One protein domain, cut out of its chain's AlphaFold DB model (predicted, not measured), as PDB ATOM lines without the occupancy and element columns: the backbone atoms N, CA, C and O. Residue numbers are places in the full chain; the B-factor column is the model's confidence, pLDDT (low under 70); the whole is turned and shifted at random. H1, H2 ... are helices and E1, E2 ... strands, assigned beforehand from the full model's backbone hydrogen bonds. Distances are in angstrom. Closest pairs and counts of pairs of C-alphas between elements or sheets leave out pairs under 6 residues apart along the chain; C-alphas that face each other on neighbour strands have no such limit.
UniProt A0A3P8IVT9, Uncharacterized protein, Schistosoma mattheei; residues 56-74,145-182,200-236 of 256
ATOM      1  N   THR A  56     -33.587  11.868 -42.028       86.62
ATOM      2  CA  THR A  56     -32.694  11.483 -40.927       86.62
ATOM      3  C   THR A  56     -33.486  11.212 -39.640       86.62
ATOM      4  O   THR A  56     -34.235  12.091 -39.216       86.62
ATOM      5  N   PRO A  57     -33.331  10.058 -38.971       89.25
ATOM      6  CA  PRO A  57     -34.004   9.772 -37.704       89.25
ATOM      7  C   PRO A  57     -33.749  10.834 -36.626       89.25
ATOM      8  O   PRO A  57     -32.620  11.285 -36.442       89.25
ATOM      9  N   TYR A  58     -34.792  11.198 -35.877       86.06
ATOM     10  CA  TYR A  58     -34.707  12.219 -34.826       86.06
ATOM     11  C   TYR A  58     -33.771  11.849 -33.679       86.06
ATOM     12  O   TYR A  58     -33.215  12.735 -33.030       86.06
ATOM     13  N   ILE A  59     -33.571  10.550 -33.444       88.81
ATOM     14  CA  ILE A  59     -32.684  10.073 -32.387       88.81
ATOM     15  C   ILE A  59     -31.250  10.588 -32.562       88.81
ATOM     16  O   ILE A  59     -30.577  10.840 -31.568       88.81
ATOM     17  N   LEU A  60     -30.809  10.844 -33.800       88.00
ATOM     18  CA  LEU A  60     -29.494  11.430 -34.055       88.00
ATOM     19  C   LEU A  60     -29.345  12.806 -33.411       88.00
ATOM     20  O   LEU A  60     -28.339  13.077 -32.766       88.00
ATOM     21  N   ASP A  61     -30.358  13.662 -33.558       85.94
ATOM     22  CA  ASP A  61     -30.339  15.021 -33.011       85.94
ATOM     23  C   ASP A  61     -30.223  14.987 -31.486       85.94
ATOM     24  O   ASP A  61     -29.558  15.832 -30.887       85.94
ATOM     25  N   ILE A  62     -30.894  14.013 -30.864       86.44
ATOM     26  CA  ILE A  62     -30.880  13.800 -29.417       86.44
ATOM     27  C   ILE A  62     -29.498  13.307 -28.987       86.44
ATOM     28  O   ILE A  62     -28.926  13.864 -28.053       86.44
ATOM     29  N   MET A  63     -28.935  12.314 -29.680       86.75
ATOM     30  CA  MET A  63     -27.612  11.769 -29.365       86.75
ATOM     31  C   MET A  63     -26.503  12.814 -29.530       86.75
ATOM     32  O   MET A  63     -25.650  12.938 -28.655       86.75
ATOM     33  N   GLU A  64     -26.529  13.617 -30.597       83.94
ATOM     34  CA  GLU A  64     -25.559  14.699 -30.814       83.94
ATOM     35  C   GLU A  64     -25.652  15.774 -29.721       83.94
ATOM     36  O   GLU A  64     -24.628  16.223 -29.199       83.94
ATOM     37  N   GLN A  65     -26.869  16.167 -29.329       81.50
ATOM     38  CA  GLN A  65     -27.079  17.117 -28.232       81.50
ATOM     39  C   GLN A  65     -26.656  16.542 -26.876       81.50
ATOM     40  O   GLN A  65     -26.093  17.279 -26.064       81.50
ATOM     41  N   ALA A  66     -26.893  15.249 -26.641       83.12
ATOM     42  CA  ALA A  66     -26.482  14.549 -25.428       83.12
ATOM     43  C   ALA A  66     -24.952  14.487 -25.308       83.12
ATOM     44  O   ALA A  66     -24.407  14.904 -24.290       83.12
ATOM     45  N   ILE A  67     -24.262  14.075 -26.376       80.56
ATOM     46  CA  ILE A  67     -22.791  14.033 -26.448       80.56
ATOM     47  C   ILE A  67     -22.184  15.433 -26.297       80.56
ATOM     48  O   ILE A  67     -21.151  15.602 -25.656       80.56
ATOM     49  N   SER A  68     -22.850  16.452 -26.847       76.31
ATOM     50  CA  SER A  68     -22.424  17.850 -26.721       76.31
ATOM     51  C   SER A  68     -22.733  18.469 -25.350       76.31
ATOM     52  O   SER A  68     -22.369  19.621 -25.120       76.31
ATOM     53  N   GLY A  69     -23.458  17.774 -24.465       75.50
ATOM     54  CA  GLY A  69     -23.915  18.308 -23.175       75.50
ATOM     55  C   GLY A  69     -24.945  19.444 -23.282       75.50
ATOM     56  O   GLY A  69     -25.210  20.128 -22.296       75.50
ATOM     57  N   LYS A  70     -25.529  19.665 -24.468       76.94
ATOM     58  CA  LYS A  70     -26.497  20.743 -24.762       76.94
ATOM     59  C   LYS A  70     -27.947  20.248 -24.777       76.94
ATOM     60  O   LYS A  70     -28.832  20.946 -25.272       76.94
ATOM     61  N   LEU A  71     -28.188  19.035 -24.280       80.44
ATOM     62  CA  LEU A  71     -29.522  18.456 -24.212       80.44
ATOM     63  C   LEU A  71     -30.406  19.256 -23.245       80.44
ATOM     64  O   LEU A  71     -29.991  19.617 -22.144       80.44
ATOM     65  N   ASP A  72     -31.633  19.544 -23.672       77.88
ATOM     66  CA  ASP A  72     -32.570  20.347 -22.893       77.88
ATOM     67  C   ASP A  72     -33.080  19.580 -21.668       77.88
ATOM     68  O   ASP A  72     -33.879  18.646 -21.784       77.88
ATOM     69  N   LYS A  73     -32.639  20.025 -20.491       79.31
ATOM     70  CA  LYS A  73     -32.959  19.425 -19.192       79.31
ATOM     71  C   LYS A  73     -34.447  19.514 -18.837       79.31
ATOM     72  O   LYS A  73     -34.909  18.745 -18.004       79.31
ATOM     73  N   SER A  74     -35.200  20.427 -19.463       76.38
ATOM     74  CA  SER A  74     -36.652  20.545 -19.249       76.38
ATOM     75  C   SER A  74     -37.435  19.395 -19.886       76.38
ATOM     76  O   SER A  74     -38.461  18.980 -19.358       76.38
ATOM     77  N   PRO A 145     -16.663   7.540 -22.474       78.06
ATOM     78  CA  PRO A 145     -18.028   7.649 -21.987       78.06
ATOM     79  C   PRO A 145     -18.983   6.899 -22.929       78.06
ATOM     80  O   PRO A 145     -18.901   7.016 -24.150       78.06
ATOM     81  N   ARG A 146     -19.895   6.105 -22.361       83.38
ATOM     82  CA  ARG A 146     -20.890   5.339 -23.123       83.38
ATOM     83  C   ARG A 146     -22.219   6.080 -23.111       83.38
ATOM     84  O   ARG A 146     -22.736   6.392 -22.039       83.38
ATOM     85  N   LEU A 147     -22.786   6.334 -24.287       87.31
ATOM     86  CA  LEU A 147     -24.159   6.816 -24.417       87.31
ATOM     87  C   LEU A 147     -25.062   5.616 -24.690       87.31
ATOM     88  O   LEU A 147     -25.033   5.053 -25.782       87.31
ATOM     89  N   ILE A 148     -25.868   5.233 -23.702       91.06
ATOM     90  CA  ILE A 148     -26.831   4.139 -23.835       91.06
ATOM     91  C   ILE A 148     -28.209   4.734 -24.120       91.06
ATOM     92  O   ILE A 148     -28.704   5.561 -23.355       91.06
ATOM     93  N   VAL A 149     -28.828   4.305 -25.216       91.62
ATOM     94  CA  VAL A 149     -30.153   4.752 -25.651       91.62
ATOM     95  C   VAL A 149     -31.086   3.554 -25.715       91.62
ATOM     96  O   VAL A 149     -30.798   2.586 -26.415       91.62
ATOM     97  N   PHE A 150     -32.216   3.633 -25.013       93.50
ATOM     98  CA  PHE A 150     -33.240   2.591 -25.016       93.50
ATOM     99  C   PHE A 150     -34.557   3.118 -25.588       93.50
ATOM    100  O   PHE A 150     -35.155   4.040 -25.034       93.50
ATOM    101  N   VAL A 151     -35.017   2.520 -26.689       91.75
ATOM    102  CA  VAL A 151     -36.277   2.879 -27.351       91.75
ATOM    103  C   VAL A 151     -37.395   1.927 -26.919       91.75
ATOM    104  O   VAL A 151     -37.422   0.736 -27.258       91.75
ATOM    105  N   VAL A 152     -38.350   2.467 -26.164       90.44
ATOM    106  CA  VAL A 152     -39.575   1.754 -25.778       90.44
ATOM    107  C   VAL A 152     -40.476   1.611 -27.006       90.44
ATOM    108  O   VAL A 152     -40.652   2.562 -27.759       90.44
ATOM    109  N   GLY A 153     -41.043   0.422 -27.222       87.50
ATOM    110  CA  GLY A 153     -41.856   0.130 -28.412       87.50
ATOM    111  C   GLY A 153     -41.063  -0.371 -29.623       87.50
ATOM    112  O   GLY A 153     -41.669  -0.745 -30.620       87.50
ATOM    113  N   GLY A 154     -39.734  -0.462 -29.501       91.19
ATOM    114  CA  GLY A 154     -38.842  -1.065 -30.491       91.19
ATOM    115  C   GLY A 154     -38.052  -0.019 -31.272       91.19
ATOM    116  O   GLY A 154     -38.410   1.153 -31.282       91.19
ATOM    117  N   PHE A 155     -36.953  -0.437 -31.897       93.44
ATOM    118  CA  PHE A 155     -36.060   0.452 -32.650       93.44
ATOM    119  C   PHE A 155     -35.894  -0.029 -34.090       93.44
ATOM    120  O   PHE A 155     -35.960  -1.223 -34.372       93.44
ATOM    121  N   THR A 156     -35.659   0.894 -35.011       93.88
ATOM    122  CA  THR A 156     -35.498   0.604 -36.440       93.88
ATOM    123  C   THR A 156     -34.029   0.498 -36.846       93.88
ATOM    124  O   THR A 156     -33.135   1.098 -36.244       93.88
ATOM    125  N   LEU A 157     -33.758  -0.202 -37.952       92.62
ATOM    126  CA  LEU A 157     -32.405  -0.283 -38.524       92.62
ATOM    127  C   LEU A 157     -31.849   1.083 -38.958       92.62
ATOM    128  O   LEU A 157     -30.636   1.293 -38.922       92.62
ATOM    129  N   SER A 158     -32.714   2.022 -39.348       92.44
ATOM    130  CA  SER A 158     -32.299   3.392 -39.667       92.44
ATOM    131  C   SER A 158     -31.764   4.118 -38.434       92.44
ATOM    132  O   SER A 158     -30.785   4.848 -38.544       92.44
ATOM    133  N   GLU A 159     -32.351   3.898 -37.257       93.00
ATOM    134  CA  GLU A 159     -31.853   4.458 -35.993       93.00
ATOM    135  C   GLU A 159     -30.536   3.801 -35.574       93.00
ATOM    136  O   GLU A 159     -29.585   4.501 -35.227       93.00
ATOM    137  N   ALA A 160     -30.440   2.473 -35.697       93.06
ATOM    138  CA  ALA A 160     -29.220   1.722 -35.402       93.06
ATOM    139  C   ALA A 160     -28.032   2.192 -36.253       93.06
ATOM    140  O   ALA A 160     -26.962   2.500 -35.727       93.06
ATOM    141  N   ARG A 161     -28.242   2.319 -37.572       92.00
ATOM    142  CA  ARG A 161     -27.245   2.829 -38.528       92.00
ATOM    143  C   ARG A 161     -26.660   4.154 -38.063       92.00
ATOM    144  O   ARG A 161     -25.456   4.374 -38.150       92.00
ATOM    145  N   VAL A 162     -27.524   5.037 -37.591       90.38
ATOM    146  CA  VAL A 162     -27.136   6.391 -37.234       90.38
ATOM    147  C   VAL A 162     -26.374   6.438 -35.904       90.38
ATOM    148  O   VAL A 162     -25.439   7.227 -35.779       90.38
ATOM    149  N   GLY A 163     -26.664   5.533 -34.965       89.44
ATOM    150  CA  GLY A 163     -25.826   5.323 -33.777       89.44
ATOM    151  C   GLY A 163     -24.394   4.886 -34.122       89.44
ATOM    152  O   GLY A 163     -23.429   5.433 -33.579       89.44
ATOM    153  N   TYR A 164     -24.234   3.973 -35.090       90.69
ATOM    154  CA  TYR A 164     -22.909   3.566 -35.581       90.69
ATOM    155  C   TYR A 164     -22.167   4.712 -36.270       90.69
ATOM    156  O   TYR A 164     -20.998   4.949 -35.969       90.69
ATOM    157  N   GLN A 165     -22.844   5.460 -37.145       88.75
ATOM    158  CA  GLN A 165     -22.255   6.626 -37.815       88.75
ATOM    159  C   GLN A 165     -21.778   7.678 -36.811       88.75
ATOM    160  O   GLN A 165     -20.718   8.271 -36.990       88.75
ATOM    161  N   LEU A 166     -22.542   7.913 -35.742       86.75
ATOM    162  CA  LEU A 166     -22.155   8.864 -34.708       86.75
ATOM    163  C   LEU A 166     -20.927   8.388 -33.924       86.75
ATOM    164  O   LEU A 166     -20.004   9.168 -33.711       86.75
ATOM    165  N   THR A 167     -20.877   7.101 -33.573       85.88
ATOM    166  CA  THR A 167     -19.705   6.495 -32.918       85.88
ATOM    167  C   THR A 167     -18.457   6.611 -33.798       85.88
ATOM    168  O   THR A 167     -17.402   7.026 -33.319       85.88
ATOM    169  N   GLN A 168     -18.579   6.331 -35.100       85.19
ATOM    170  CA  GLN A 168     -17.487   6.502 -36.066       85.19
ATOM    171  C   GLN A 168     -17.001   7.955 -36.123       85.19
ATOM    172  O   GLN A 168     -15.802   8.194 -35.998       85.19
ATOM    173  N   ARG A 169     -17.913   8.934 -36.187       82.25
ATOM    174  CA  ARG A 169     -17.550  10.364 -36.157       82.25
ATOM    175  C   ARG A 169     -16.803  10.759 -34.883       82.25
ATOM    176  O   ARG A 169     -15.862  11.552 -34.950       82.25
ATOM    177  N   CYS A 170     -17.188  10.222 -33.725       77.81
ATOM    178  CA  CYS A 170     -16.466  10.457 -32.471       77.81
ATOM    179  C   CYS A 170     -15.047   9.871 -32.521       77.81
ATOM    180  O   CYS A 170     -14.083  10.541 -32.141       77.81
ATOM    181  N   VAL A 171     -14.901   8.655 -33.053       79.00
ATOM    182  CA  VAL A 171     -13.601   7.994 -33.233       79.00
ATOM    183  C   VAL A 171     -12.697   8.770 -34.195       79.00
ATOM    184  O   VAL A 171     -11.538   9.012 -33.860       79.00
ATOM    185  N   GLU A 172     -13.214   9.204 -35.343       77.31
ATOM    186  CA  GLU A 172     -12.479  10.008 -36.330       77.31
ATOM    187  C   GLU A 172     -12.041  11.357 -35.750       77.31
ATOM    188  O   GLU A 172     -10.878  11.743 -35.868       77.31
ATOM    189  N   THR A 173     -12.940  12.048 -35.041       74.19
ATOM    190  CA  THR A 173     -12.633  13.331 -34.382       74.19
ATOM    191  C   THR A 173     -11.501  13.177 -33.366       74.19
ATOM    192  O   THR A 173     -10.639  14.049 -33.249       74.19
ATOM    193  N   ARG A 174     -11.468  12.052 -32.640       71.12
ATOM    194  CA  ARG A 174     -10.374  11.719 -31.722       71.12
ATOM    195  C   ARG A 174      -9.048  11.541 -32.463       71.12
ATOM    196  O   ARG A 174      -8.053  12.104 -32.014       71.12
ATOM    197  N   LEU A 175      -9.027  10.779 -33.558       71.50
ATOM    198  CA  LEU A 175      -7.808  10.550 -34.343       71.50
ATOM    199  C   LEU A 175      -7.263  11.873 -34.904       71.50
ATOM    200  O   LEU A 175      -6.118  12.222 -34.632       71.50
ATOM    201  N   ALA A 176      -8.122  12.689 -35.520       72.38
ATOM    202  CA  ALA A 176      -7.739  14.002 -36.045       72.38
ATOM    203  C   ALA A 176      -7.212  14.965 -34.960       72.38
ATOM    204  O   ALA A 176      -6.369  15.825 -35.224       72.38
ATOM    205  N   ALA A 177      -7.707  14.854 -33.726       66.31
ATOM    206  CA  ALA A 177      -7.220  15.647 -32.601       66.31
ATOM    207  C   ALA A 177      -5.878  15.128 -32.046       66.31
ATOM    208  O   ALA A 177      -5.060  15.929 -31.587       66.31
ATOM    209  N   SER A 178      -5.638  13.815 -32.118       63.88
ATOM    210  CA  SER A 178      -4.350  13.192 -31.789       63.88
ATOM    211  C   SER A 178      -3.251  13.656 -32.749       63.88
ATOM    212  O   SER A 178      -2.175  14.059 -32.303       63.88
ATOM    213  N   ASP A 179      -3.551  13.713 -34.049       61.44
ATOM    214  CA  ASP A 179      -2.591  14.125 -35.084       61.44
ATOM    215  C   ASP A 179      -2.152  15.593 -34.932       61.44
ATOM    216  O   ASP A 179      -0.988  15.947 -35.127       61.44
ATOM    217  N   LYS A 180      -3.055  16.473 -34.480       61.12
ATOM    218  CA  LYS A 180      -2.711  17.873 -34.168       61.12
ATOM    219  C   LYS A 180      -1.786  18.011 -32.960       61.12
ATOM    220  O   LYS A 180      -1.048  18.988 -32.871       61.12
ATOM    221  N   ASN A 181      -1.824  17.063 -32.023       52.34
ATOM    222  CA  ASN A 181      -0.963  17.098 -30.843       52.34
ATOM    223  C   ASN A 181       0.441  16.533 -31.133       52.34
ATOM    224  O   ASN A 181       1.381  16.897 -30.431       52.34
ATOM    225  N   THR A 182       0.598  15.710 -32.183       55.44
ATOM    226  CA  THR A 182       1.922  15.268 -32.663       55.44
ATOM    227  C   THR A 182       2.588  16.279 -33.603       55.44
ATOM    228  O   THR A 182       3.812  16.339 -33.649       55.44
ATOM    229  N   GLY A 200     -13.867  20.111 -26.907       40.34
ATOM    230  CA  GLY A 200     -12.398  20.034 -26.950       40.34
ATOM    231  C   GLY A 200     -11.863  18.619 -27.242       40.34
ATOM    232  O   GLY A 200     -12.611  17.651 -27.217       40.34
ATOM    233  N   VAL A 201     -10.556  18.517 -27.497       38.19
ATOM    234  CA  VAL A 201      -9.749  17.281 -27.630       38.19
ATOM    235  C   VAL A 201     -10.258  16.099 -26.772       38.19
ATOM    236  O   VAL A 201     -10.354  16.232 -25.554       38.19
ATOM    237  N   GLY A 202     -10.519  14.933 -27.392       48.94
ATOM    238  CA  GLY A 202     -10.565  13.638 -26.683       48.94
ATOM    239  C   GLY A 202     -11.922  12.955 -26.446       48.94
ATOM    240  O   GLY A 202     -12.041  12.189 -25.496       48.94
ATOM    241  N   TRP A 203     -12.946  13.174 -27.268       61.12
ATOM    242  CA  TRP A 203     -14.242  12.504 -27.089       61.12
ATOM    243  C   TRP A 203     -14.277  11.107 -27.728       61.12
ATOM    244  O   TRP A 203     -14.509  10.964 -28.922       61.12
ATOM    245  N   ASN A 204     -14.076  10.065 -26.925       69.75
ATOM    246  CA  ASN A 204     -14.204   8.653 -27.306       69.75
ATOM    247  C   ASN A 204     -15.594   8.081 -26.968       69.75
ATOM    248  O   ASN A 204     -15.689   7.016 -26.368       69.75
ATOM    249  N   TRP A 205     -16.674   8.789 -27.321       80.12
ATOM    250  CA  TRP A 205     -18.023   8.284 -27.045       80.12
ATOM    251  C   TRP A 205     -18.317   6.996 -27.808       80.12
ATOM    252  O   TRP A 205     -18.132   6.929 -29.023       80.12
ATOM    253  N   GLU A 206     -18.852   6.012 -27.095       85.12
ATOM    254  CA  GLU A 206     -19.418   4.800 -27.683       85.12
ATOM    255  C   GLU A 206     -20.939   4.842 -27.525       85.12
ATOM    256  O   GLU A 206     -21.451   4.922 -26.403       85.12
ATOM    257  N   VAL A 207     -21.669   4.826 -28.642       88.69
ATOM    258  CA  VAL A 207     -23.134   4.850 -28.628       88.69
ATOM    259  C   VAL A 207     -23.658   3.424 -28.702       88.69
ATOM    260  O   VAL A 207     -23.441   2.721 -29.686       88.69
ATOM    261  N   VAL A 208     -24.401   3.018 -27.677       90.44
ATOM    262  CA  VAL A 208     -25.100   1.734 -27.631       90.44
ATOM    263  C   VAL A 208     -26.591   2.007 -27.754       90.44
ATOM    264  O   VAL A 208     -27.183   2.678 -26.909       90.44
ATOM    265  N   LEU A 209     -27.200   1.492 -28.818       92.31
ATOM    266  CA  LEU A 209     -28.624   1.645 -29.088       92.31
ATOM    267  C   LEU A 209     -29.323   0.305 -28.892       92.31
ATOM    268  O   LEU A 209     -28.924  -0.703 -29.469       92.31
ATOM    269  N   GLY A 210     -30.377   0.314 -28.086       92.62
ATOM    270  CA  GLY A 210     -31.250  -0.827 -27.880       92.62
ATOM    271  C   GLY A 210     -32.714  -0.414 -27.858       92.62
ATOM    272  O   GLY A 210     -33.072   0.764 -27.843       92.62
ATOM    273  N   GLY A 211     -33.579  -1.410 -27.832       92.00
ATOM    274  CA  GLY A 211     -35.005  -1.232 -27.640       92.00
ATOM    275  C   GLY A 211     -35.637  -2.553 -27.250       92.00
ATOM    276  O   GLY A 211     -34.954  -3.567 -27.138       92.00
ATOM    277  N   THR A 212     -36.952  -2.544 -27.055       92.44
ATOM    278  CA  THR A 212     -37.692  -3.769 -26.694       92.44
ATOM    279  C   THR A 212     -37.548  -4.884 -27.736       92.44
ATOM    280  O   THR A 212     -37.436  -6.050 -27.379       92.44
ATOM    281  N   HIS A 213     -37.540  -4.528 -29.021       92.19
ATOM    282  CA  HIS A 213     -37.370  -5.434 -30.152       92.19
ATOM    283  C   HIS A 213     -36.926  -4.647 -31.395       92.19
ATOM    284  O   HIS A 213     -37.015  -3.415 -31.430       92.19
ATOM    285  N   LEU A 214     -36.445  -5.359 -32.416       93.06
ATOM    286  CA  LEU A 214     -36.093  -4.771 -33.706       93.06
ATOM    287  C   LEU A 214     -37.350  -4.594 -34.568       93.06
ATOM    288  O   LEU A 214     -38.067  -5.555 -34.848       93.06
ATOM    289  N   LEU A 215     -37.593  -3.369 -35.023       92.38
ATOM    290  CA  LEU A 215     -38.734  -3.007 -35.851       92.38
ATOM    291  C   LEU A 215     -38.384  -3.040 -37.336       92.38
ATOM    292  O   LEU A 215     -37.465  -2.367 -37.812       92.38
ATOM    293  N   THR A 216     -39.218  -3.755 -38.086       91.88
ATOM    294  CA  THR A 216     -39.407  -3.542 -39.522       91.88
ATOM    295  C   THR A 216     -40.756  -2.856 -39.746       91.88
ATOM    296  O   THR A 216     -41.638  -2.976 -38.891       91.88
ATOM    297  N   PRO A 217     -40.972  -2.167 -40.883       88.81
ATOM    298  CA  PRO A 217     -42.255  -1.522 -41.159       88.81
ATOM    299  C   PRO A 217     -43.453  -2.472 -41.036       88.81
ATOM    300  O   PRO A 217     -44.507  -2.062 -40.568       88.81
ATOM    301  N   LYS A 218     -43.275  -3.752 -41.387       86.00
ATOM    302  CA  LYS A 218     -44.310  -4.779 -41.241       86.00
ATOM    303  C   LYS A 218     -44.636  -5.055 -39.769       86.00
ATOM    304  O   LYS A 218     -45.778  -4.888 -39.370       86.00
ATOM    305  N   ILE A 219     -43.620  -5.385 -38.964       89.12
ATOM    306  CA  ILE A 219     -43.788  -5.669 -37.525       89.12
ATOM    307  C   ILE A 219     -44.426  -4.473 -36.810       89.12
ATOM    308  O   ILE A 219     -45.289  -4.640 -35.958       89.12
ATOM    309  N   PHE A 220     -44.045  -3.252 -37.189       87.88
ATOM    310  CA  PHE A 220     -44.640  -2.040 -36.636       87.88
ATOM    311  C   PHE A 220     -46.146  -1.936 -36.919       87.88
ATOM    312  O   PHE A 220     -46.920  -1.643 -36.010       87.88
ATOM    313  N   LEU A 221     -46.573  -2.192 -38.160       86.19
ATOM    314  CA  LEU A 221     -47.992  -2.163 -38.526       86.19
ATOM    315  C   LEU A 221     -48.784  -3.287 -37.847       86.19
ATOM    316  O   LEU A 221     -49.888  -3.032 -37.367       86.19
ATOM    317  N   ASP A 222     -48.205  -4.483 -37.740       85.50
ATOM    318  CA  ASP A 222     -48.816  -5.620 -37.043       85.50
ATOM    319  C   ASP A 222     -49.017  -5.297 -35.546       85.50
ATOM    320  O   ASP A 222     -50.097  -5.512 -34.988       85.50
ATOM    321  N   ASN A 223     -48.014  -4.684 -34.905       86.06
ATOM    322  CA  ASN A 223     -48.102  -4.222 -33.518       86.06
ATOM    323  C   ASN A 223     -49.184  -3.147 -33.336       86.06
ATOM    324  O   ASN A 223     -49.953  -3.198 -32.374       86.06
ATOM    325  N   LEU A 224     -49.269  -2.182 -34.259       83.31
ATOM    326  CA  LEU A 224     -50.308  -1.152 -34.232       83.31
ATOM    327  C   LEU A 224     -51.706  -1.749 -34.387       83.31
ATOM    328  O   LEU A 224     -52.630  -1.316 -33.701       83.31
ATOM    329  N   GLU A 225     -51.877  -2.743 -35.257       81.62
ATOM    330  CA  GLU A 225     -53.151  -3.441 -35.400       81.62
ATOM    331  C   GLU A 225     -53.535  -4.186 -34.116       81.62
ATOM    332  O   GLU A 225     -54.692  -4.115 -33.692       81.62
ATOM    333  N   GLY A 226     -52.575  -4.856 -33.471       81.06
ATOM    334  CA  GLY A 226     -52.783  -5.495 -32.171       81.06
ATOM    335  C   GLY A 226     -53.259  -4.500 -31.109       81.06
ATOM    336  O   GLY A 226     -54.273  -4.732 -30.453       81.06
ATOM    337  N   ILE A 227     -52.589  -3.350 -31.001       80.62
ATOM    338  CA  ILE A 227     -52.962  -2.283 -30.061       80.62
ATOM    339  C   ILE A 227     -54.346  -1.710 -30.392       80.62
ATOM    340  O   ILE A 227     -55.167  -1.525 -29.494       80.62
ATOM    341  N   ALA A 228     -54.645  -1.466 -31.671       74.12
ATOM    342  CA  ALA A 228     -55.936  -0.927 -32.094       74.12
ATOM    343  C   ALA A 228     -57.104  -1.852 -31.711       74.12
ATOM    344  O   ALA A 228     -58.148  -1.362 -31.292       74.12
ATOM    345  N   LYS A 229     -56.921  -3.178 -31.798       72.25
ATOM    346  CA  LYS A 229     -57.923  -4.171 -31.367       72.25
ATOM    347  C   LYS A 229     -58.170  -4.151 -29.855       72.25
ATOM    348  O   LYS A 229     -59.289  -4.407 -29.428       72.25
ATOM    349  N   ILE A 230     -57.140  -3.861 -29.059       75.50
ATOM    350  CA  ILE A 230     -57.235  -3.794 -27.593       75.50
ATOM    351  C   ILE A 230     -57.919  -2.495 -27.153       75.50
ATOM    352  O   ILE A 230     -58.785  -2.514 -26.283       75.50
ATOM    353  N   ILE A 231     -57.536  -1.366 -27.753       69.25
ATOM    354  CA  ILE A 231     -58.053  -0.040 -27.385       69.25
ATOM    355  C   ILE A 231     -59.489   0.161 -27.886       69.25
ATOM    356  O   ILE A 231     -60.287   0.824 -27.226       69.25
ATOM    357  N   MET A 232     -59.828  -0.405 -29.045       62.22
ATOM    358  CA  MET A 232     -61.177  -0.381 -29.600       62.22
ATOM    359  C   MET A 232     -61.631  -1.816 -29.882       62.22
ATOM    360  O   MET A 232     -61.372  -2.323 -30.982       62.22
ATOM    361  N   PRO A 233     -62.308  -2.487 -28.926       57.75
ATOM    362  CA  PRO A 233     -62.946  -3.761 -29.219       57.75
ATOM    363  C   PRO A 233     -63.902  -3.572 -30.408       57.75
ATOM    364  O   PRO A 233     -64.492  -2.496 -30.556       57.75
ATOM    365  N   PRO A 234     -64.031  -4.572 -31.297       53.53
ATOM    366  CA  PRO A 234     -64.858  -4.444 -32.484       53.53
ATOM    367  C   PRO A 234     -66.283  -4.087 -32.064       53.53
ATOM    368  O   PRO A 234     -66.960  -4.877 -31.410       53.53
ATOM    369  N   VAL A 235     -66.735  -2.889 -32.445       52.38
ATOM    370  CA  VAL A 235     -68.158  -2.558 -32.406       52.38
ATOM    371  C   VAL A 235     -68.835  -3.609 -33.273       52.38
ATOM    372  O   VAL A 235     -68.440  -3.797 -34.428       52.38
ATOM    373  N   SER A 236     -69.769  -4.351 -32.682       48.94
ATOM    374  CA  SER A 236     -70.518  -5.417 -33.337       48.94
ATOM    375  C   SER A 236     -70.890  -5.017 -34.763       48.94
ATOM    376  O   SER A 236     -71.479  -3.957 -34.977       48.94
TER     377      SER A 236
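This is residues 56 to 74, 145 to 182 and 200 to 236 of the 256 residues of an uncharacterized protein of Schistosoma mattheei (UniProt A0A3P8IVT9). A parallel two-strand ribbon, E1 and E2, has H1 and part of H2 packed over one face; residues 224 to 236, including H3's end, stick out. The 94 printed residues, mostly helix, include H1, E1, H2, E2 and H3 in order. The whole is only just loose, close to extended: radius of gyration of the C-alphas 18.5 A, spans 75 by 30 by 20 A.

H1, residues 58 to 67, begins at C-alpha (-34.707, 12.219, -34.826). E1 has residues 146 to 151, H2 157 to 182, 38.1 A long, and E2 206 to 211. H3, residues 217 to 231, ends at C-alpha (-58.053, -0.040, -27.385).

E1's N 147 and E2's O 206 are 2.9 A apart. H1 touches H2's residues 159 to 166 alone, closest C-alphas Leu 60 and Val 162, 6.4 A. Every helix O i to N i+4 pair is within hydrogen-bond range.

Across cuts, C-alphas 74 and 145 are 22.8 A apart, 182 and 200 16.1 A. pLDDT is under 70 at 177 to 182, 200 to 204 and 231 to 236.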